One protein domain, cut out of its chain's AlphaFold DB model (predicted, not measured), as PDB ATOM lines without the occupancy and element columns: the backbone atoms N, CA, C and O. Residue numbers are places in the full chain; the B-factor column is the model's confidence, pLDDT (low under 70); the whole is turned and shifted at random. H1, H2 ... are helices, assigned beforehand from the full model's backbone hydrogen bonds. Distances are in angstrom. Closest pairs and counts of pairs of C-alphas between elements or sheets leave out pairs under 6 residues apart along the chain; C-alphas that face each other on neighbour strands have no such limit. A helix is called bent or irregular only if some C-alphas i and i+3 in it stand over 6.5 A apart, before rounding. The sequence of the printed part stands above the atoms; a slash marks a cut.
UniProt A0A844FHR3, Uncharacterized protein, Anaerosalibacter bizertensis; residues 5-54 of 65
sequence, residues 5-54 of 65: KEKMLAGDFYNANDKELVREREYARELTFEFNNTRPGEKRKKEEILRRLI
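Overview. This is residues 5 to 54 of the 65 residues of an uncharacterized protein of Anaerosalibacter bizertensis (UniProt A0A844FHR3). One long helix, H2, makes most of the length of a rod; the shorter helix H3 folds back beside its last part as a helical hairpin, and the small helix H1 lies crosswise near its first part, on the same side as H3 but apart from it. The turn between H2 and H3 sticks out at one end, with residues 39 to 44 standing free. The printed part has 50 residues with three named helices, in the order H1, H2, H3, and no named strand; its class is all helix. It is only just loose, close to extended, with a radius of gyration of the C-alphas of 14.1 A, and the C-alphas span 43 by 17 by 11 A.

Arrangement. H2, residues 19 to 37, is the longest helix. H3, residues 43 to 53, touches it, and the closest C-alphas of the two are those of Phe 35 and Lys 46, 5.7 A apart. H2 touches H3 with residues 28 to 35 alone. The two helices form a helical hairpin, with a shallow tilt of 13 degrees, opposite ways. H1, residues 5 to 10, is close to H2 but not clearly touching, with 2 pairs of C-alphas within 8 A. The closest C-alphas of H1 and H2 are those of Lys 5 and Leu 21, 6.6 A apart. The lines of H1 and H2 are about perpendicular, at 85 degrees. H1 and H3 are apart. In H1, H2 and H3 every backbone O i to N i+4 pair is within hydrogen-bond range.

Along the chain. H2 runs from Lys 19, with its C-alpha at (88.511, 122.444, 76.542), to Asn 37, with its C-alpha at (111.898, 109.078, 73.161), and is 27.1 A long from first to last C-alpha. H3 begins at Lys 43 and ends at Leu 53, with C-alpha 53 at (102.570, 112.378, 84.125), over a length of 15.3 A. H1 runs from Lys 5, with its C-alpha at (86.327, 116.825, 84.687), to Ala 10, and is 8.5 A long. No helix is bent or irregular.

Size, cuts and confidence. The two C-alphas farthest apart in the domain are those of Phe 13 and Gly 41, at 43.1 A. The first and last printed C-alphas, of Lys 5 and Ile 54, are 16.5 A apart. The link from H1 to H2 has 8 residues and is short, the link from H2 to H3 has 5 residues and is tight, and no link is long. The printed part runs from residue 5 to residue 54 of a full chain of 65 residues and has no cut. The mean pLDDT of the printed part of this model is 97.1, and no printed residue is under 70.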
ATOM      1  N   LYS A   5      85.315 117.620  83.991       96.69
ATOM      2  CA  LYS A   5      86.327 116.825  84.687       96.69
ATOM      3  C   LYS A   5      85.801 116.187  85.967       96.69
ATOM      4  O   LYS A   5      86.058 115.010  86.206       96.69
ATOM      5  N   GLU A   6      85.050 116.923  86.781       97.50
ATOM      6  CA  GLU A   6      84.428 116.363  87.986       97.50
ATOM      7  C   GLU A   6      83.414 115.269  87.638       97.50
ATOM      8  O   GLU A   6      83.398 114.231  88.295       97.50
ATOM      9  N   LYS A   7      82.618 115.461  86.577       98.12
ATOM     10  CA  LYS A   7      81.699 114.435  86.052       98.12
ATOM     11  C   LYS A   7      82.451 113.188  85.585       98.12
ATOM     12  O   LYS A   7      82.116 112.087  86.010       98.12
ATOM     13  N   MET A   8      83.514 113.364  84.794       97.00
ATOM     14  CA  MET A   8      84.377 112.272  84.331       97.00
ATOM     15  C   MET A   8      84.943 111.455  85.501       97.00
ATOM     16  O   MET A   8      84.913 110.229  85.467       97.00
ATOM     17  N   LEU A   9      85.434 112.121  86.552       95.75
ATOM     18  CA  LEU A   9      85.994 111.454  87.734       95.75
ATOM     19  C   LEU A   9      84.928 110.781  88.608       95.75
ATOM     20  O   LEU A   9      85.234 109.807  89.291       95.75
ATOM     21  N   ALA A  10      83.694 111.286  88.590       97.00
ATOM     22  CA  ALA A  10      82.555 110.686  89.281       97.00
ATOM     23  C   ALA A  10      81.915 109.514  88.508       97.00
ATOM     24  O   ALA A  10      81.086 108.809  89.076       97.00
ATOM     25  N   GLY A  11      82.299 109.292  87.243       96.38
ATOM     26  CA  GLY A  11      81.680 108.295  86.361       96.38
ATOM     27  C   GLY A  11      80.354 108.746  85.735       96.38
ATOM     28  O   GLY A  11      79.641 107.928  85.159       96.38
ATOM     29  N   ASP A  12      80.025 110.034  85.836       97.69
ATOM     30  CA  ASP A  12      78.840 110.629  85.219       97.69
ATOM     31  C   ASP A  12      79.061 110.841  83.707       97.69
ATOM     32  O   ASP A  12      80.196 110.901  83.228       97.69
ATOM     33  N   PHE A  13      77.984 111.040  82.937       97.31
ATOM     34  CA  PHE A  13      78.100 111.501  81.549       97.31
ATOM     35  C   PHE A  13      78.815 112.860  81.486       97.31
ATOM     36  O   PHE A  13      78.409 113.821  82.143       97.31
ATOM     37  N   TYR A  14      79.855 112.944  80.655       98.12
ATOM     38  CA  TYR A  14      80.674 114.140  80.463       98.12
ATOM     39  C   TYR A  14      80.976 114.372  78.975       98.12
ATOM     40  O   TYR A  14      80.977 113.441  78.167       98.12
ATOM     41  N   ASN A  15      81.261 115.617  78.598       97.81
ATOM     42  CA  ASN A  15      81.701 115.982  77.257       97.81
ATOM     43  C   ASN A  15      83.220 115.817  77.120       97.81
ATOM     44  O   ASN A  15      83.998 116.655  77.575       97.81
ATOM     45  N   ALA A  16      83.665 114.774  76.421       97.12
ATOM     46  CA  ALA A  16      85.089 114.526  76.192       97.12
ATOM     47  C   ALA A  16      85.799 115.623  75.366       97.12
ATOM     48  O   ALA A  16      87.028 115.730  75.448       97.12
ATOM     49  N   ASN A  17      85.061 116.434  74.599       97.88
ATOM     50  CA  ASN A  17      85.588 117.566  73.824       97.88
ATOM     51  C   ASN A  17      85.657 118.871  74.628       97.88
ATOM     52  O   ASN A  17      85.957 119.924  74.065       97.88
ATOM     53  N   ASP A  18      85.372 118.824  75.929       98.38
ATOM     54  CA  ASP A  18      85.589 119.962  76.809       98.38
ATOM     55  C   ASP A  18      87.042 120.465  76.734       98.38
ATOM     56  O   ASP A  18      87.995 119.682  76.666       98.38
ATOM     57  N   LYS A  19      87.210 121.791  76.747       98.12
ATOM     58  CA  LYS A  19      88.511 122.444  76.542       98.12
ATOM     59  C   LYS A  19      89.521 122.097  77.637       98.12
ATOM     60  O   LYS A  19      90.708 121.989  77.334       98.12
ATOM     61  N   GLU A  20      89.081 121.927  78.886       97.12
ATOM     62  CA  GLU A  20      89.957 121.530  79.993       97.12
ATOM     63  C   GLU A  20      90.481 120.111  79.759       97.12
ATOM     64  O   GLU A  20      91.691 119.884  79.790       97.12
ATOM     65  N   LEU A  21      89.582 119.179  79.431       97.94
ATOM     66  CA  LEU A  21      89.931 117.780  79.181       97.94
ATOM     67  C   LEU A  21      90.817 117.603  77.943       97.94
ATOM     68  O   LEU A  21      91.735 116.783  77.957       97.94
ATOM     69  N   VAL A  22      90.564 118.357  76.869       98.44
ATOM     70  CA  VAL A  22      91.410 118.354  75.665       98.44
ATOM     71  C   VAL A  22      92.824 118.818  76.007       98.44
ATOM     72  O   VAL A  22      93.774 118.081  75.744       98.44
ATOM     73  N   ARG A  23      92.956 119.975  76.667       98.12
ATOM     74  CA  ARG A  23      94.252 120.551  77.050       98.12
ATOM     75  C   ARG A  23      95.059 119.607  77.944       98.12
ATOM     76  O   ARG A  23      96.256 119.427  77.741       98.12
ATOM     77  N   GLU A  24      94.417 118.987  78.932       96.94
ATOM     78  CA  GLU A  24      95.095 118.040  79.828       96.94
ATOM     79  C   GLU A  24      95.550 116.769  79.102       96.94
ATOM     80  O   GLU A  24      96.646 116.268  79.367       96.94
ATOM     81  N   ARG A  25      94.759 116.266  78.146       97.50
ATOM     82  CA  ARG A  25      95.171 115.130  77.308       97.50
ATOM     83  C   ARG A  25      96.334 115.476  76.389       97.50
ATOM     84  O   ARG A  25      97.210 114.636  76.207       97.50
ATOM     85  N   GLU A  26      96.336 116.660  75.788       98.31
ATOM     86  CA  GLU A  26      97.447 117.127  74.950       98.31
ATOM     87  C   GLU A  26      98.741 117.194  75.759       98.31
ATOM     88  O   GLU A  26      99.721 116.554  75.385       98.31
ATOM     89  N   TYR A  27      98.695 117.815  76.938       97.44
ATOM     90  CA  TYR A  27      99.828 117.848  77.861       97.44
ATOM     91  C   TYR A  27     100.335 116.442  78.234       97.44
ATOM     92  O   TYR A  27     101.534 116.162  78.196       97.44
ATOM     93  N   ALA A  28      99.427 115.513  78.553       97.62
ATOM     94  CA  ALA A  28      99.796 114.136  78.876       97.62
ATOM     95  C   ALA A  28     100.425 113.390  77.682       97.62
ATOM     96  O   ALA A  28     101.355 112.598  77.866       97.62
ATOM     97  N   ARG A  29      99.951 113.641  76.453       98.19
ATOM     98  CA  ARG A  29     100.529 113.069  75.224       98.19
ATOM     99  C   ARG A  29     101.940 113.585  74.970       98.19
ATOM    100  O   ARG A  29     102.802 112.776  74.642       98.19
ATOM    101  N   GLU A  30     102.186 114.879  75.161       98.38
ATOM    102  CA  GLU A  30     103.523 115.473  75.023       98.38
ATOM    103  C   GLU A  30     104.523 114.826  75.989       98.38
ATOM    104  O   GLU A  30     105.585 114.369  75.569       98.38
ATOM    105  N   LEU A  31     104.150 114.686  77.267       97.94
ATOM    106  CA  LEU A  31     104.978 114.001  78.264       97.94
ATOM    107  C   LEU A  31     105.210 112.528  77.920       97.94
ATOM    108  O   LEU A  31     106.321 112.020  78.059       97.94
ATOM    109  N   THR A  32     104.173 111.830  77.457       98.12
ATOM    110  CA  THR A  32     104.282 110.420  77.053       98.12
ATOM    111  C   THR A  32     105.242 110.269  75.873       98.12
ATOM    112  O   THR A  32     106.085 109.370  75.861       98.12
ATOM    113  N   PHE A  33     105.156 111.170  74.894       98.44
ATOM    114  CA  PHE A  33     106.073 111.207  73.764       98.44
ATOM    115  C   PHE A  33     107.512 111.472  74.220       98.44
ATOM    116  O   PHE A  33     108.420 110.741  73.819       98.44
ATOM    117  N   GLU A  34     107.728 112.459  75.091       98.19
ATOM    118  CA  GLU A  34     109.052 112.763  75.639       98.19
ATOM    119  C   GLU A  34     109.636 111.558  76.393       98.19
ATOM    120  O   GLU A  34     110.792 111.183  76.177       98.19
ATOM    121  N   PHE A  35     108.832 110.896  77.229       98.06
ATOM    122  CA  PHE A  35     109.238 109.704  77.972       98.06
ATOM    123  C   PHE A  35     109.683 108.570  77.039       98.06
ATOM    124  O   PHE A  35     110.764 107.999  77.225       98.06
ATOM    125  N   ASN A  36     108.875 108.271  76.017       97.75
ATOM    126  CA  ASN A  36     109.129 107.191  75.063       97.75
ATOM    127  C   ASN A  36     110.390 107.431  74.223       97.75
ATOM    128  O   ASN A  36     111.079 106.475  73.871       97.75
ATOM    129  N   ASN A  37     110.722 108.694  73.946       98.12
ATOM    130  CA  ASN A  37     111.898 109.078  73.161       98.12
ATOM    131  C   ASN A  37     113.142 109.396  74.012       98.12
ATOM    132  O   ASN A  37     114.204 109.699  73.470       98.12
ATOM    133  N   THR A  38     113.051 109.326  75.342       97.69
ATOM    134  CA  THR A  38     114.193 109.562  76.235       97.69
ATOM    135  C   THR A  38     115.175 108.383  76.187       97.69
ATOM    136  O   THR A  38     114.769 107.214  76.258       97.69
ATOM    137  N   ARG A  39     116.486 108.666  76.109       97.81
ATOM    138  CA  ARG A  39     117.514 107.622  75.952       97.81
ATOM    139  C   ARG A  39     117.536 106.679  77.165       97.81
ATOM    140  O   ARG A  39     117.270 107.112  78.287       97.81
ATOM    141  N   PRO A  40     117.922 105.398  77.002       94.75
ATOM    142  CA  PRO A  40     117.987 104.448  78.120       94.75
ATOM    143  C   PRO A  40     118.884 104.893  79.291       94.75
ATOM    144  O   PRO A  40     118.591 104.570  80.441       94.75
ATOM    145  N   GLY A  41     119.951 105.652  79.015       97.69
ATOM    146  CA  GLY A  41     120.861 106.183  80.039       97.69
ATOM    147  C   GLY A  41     120.306 107.372  80.834       97.69
ATOM    148  O   GLY A  41     120.775 107.643  81.936       97.69
ATOM    149  N   GLU A  42     119.277 108.058  80.334       97.88
ATOM    150  CA  GLU A  42     118.717 109.273  80.939       97.88
ATOM    151  C   GLU A  42     117.648 108.943  81.997       97.88
ATOM    152  O   GLU A  42     116.518 109.434  81.962       97.88
ATOM    153  N   LYS A  43     117.999 108.087  82.963       96.81
ATOM    154  CA  LYS A  43     117.056 107.585  83.979       96.81
ATOM    155  C   LYS A  43     116.387 108.709  84.774       96.81
ATOM    156  O   LYS A  43     115.171 108.698  84.935       96.81
ATOM    157  N   ARG A  44     117.163 109.717  85.194       97.19
ATOM    158  CA  ARG A  44     116.645 110.866  85.957       97.19
ATOM    159  C   ARG A  44     115.581 111.638  85.174       97.19
ATOM    160  O   ARG A  44     114.536 111.962  85.723       97.19
ATOM    161  N   LYS A  45     115.809 111.855  83.875       97.31
ATOM    162  CA  LYS A  45     114.846 112.522  82.992       97.31
ATOM    163  C   LYS A  45     113.553 111.712  82.867       97.31
ATOM    164  O   LYS A  45     112.469 112.271  82.997       97.31
ATOM    165  N   LYS A  46     113.648 110.385  82.695       96.75
ATOM    166  CA  LYS A  46     112.464 109.505  82.687       96.75
ATOM    167  C   LYS A  46     111.665 109.596  83.988       96.75
ATOM    168  O   LYS A  46     110.442 109.680  83.935       96.75
ATOM    169  N   GLU A  47     112.337 109.610  85.138       95.81
ATOM    170  CA  GLU A  47     111.683 109.769  86.444       95.81
ATOM    171  C   GLU A  47     110.998 111.133  86.598       95.81
ATOM    172  O   GLU A  47     109.875 111.200  87.097       95.81
ATOM    173  N   GLU A  48     111.642 112.215  86.158       96.31
ATOM    174  CA  GLU A  48     111.073 113.568  86.178       96.31
ATOM    175  C   GLU A  48     109.802 113.657  85.319       96.31
ATOM    176  O   GLU A  48     108.779 114.167  85.780       96.31
ATOM    177  N   ILE A  49     109.832 113.102  84.102       96.94
ATOM    178  CA  ILE A  49     108.659 113.051  83.217       96.94
ATOM    179  C   ILE A  49     107.545 112.208  83.850       96.94
ATOM    180  O   ILE A  49     106.387 112.625  83.869       96.94
ATOM    181  N   LEU A  50     107.882 111.052  84.435       95.06
ATOM    182  CA  LEU A  50     106.900 110.162  85.054       95.06
ATOM    183  C   LEU A  50     106.207 110.806  86.264       95.06
ATOM    184  O   LEU A  50     104.995 110.665  86.415       95.06
ATOM    185  N   ARG A  51     106.947 111.558  87.093       93.94
ATOM    186  CA  ARG A  51     106.381 112.325  88.221       93.94
ATOM    187  C   ARG A  51     105.407 113.410  87.764       93.94
ATOM    188  O   ARG A  51     104.460 113.706  88.486       93.94
ATOM    189  N   ARG A  52     105.633 114.004  86.586       94.38
ATOM    190  CA  ARG A  52     104.714 114.981  85.978       94.38
ATOM    191  C   ARG A  52     103.477 114.308  85.379       94.38
ATOM    192  O   ARG A  52     102.396 114.880  85.448       94.38
ATOM    193  N   LEU A  53     103.638 113.112  84.806       94.56
ATOM    194  CA  LEU A  53     102.570 112.378  84.125       94.56
ATOM    195  C   LEU A  53     101.601 111.685  85.098       94.56
ATOM    196  O   LEU A  53     100.394 111.690  84.868       94.56
ATOM    197  N   ILE A  54     102.110 111.080  86.175       92.44
ATOM    198  CA  ILE A  54     101.310 110.276  87.107       92.44
ATOM    199  C   ILE A  54     101.316 110.922  88.490       92.44
ATOM    200  O   ILE A  54     102.244 110.754  89.281       92.44
TER     201      ILE A  54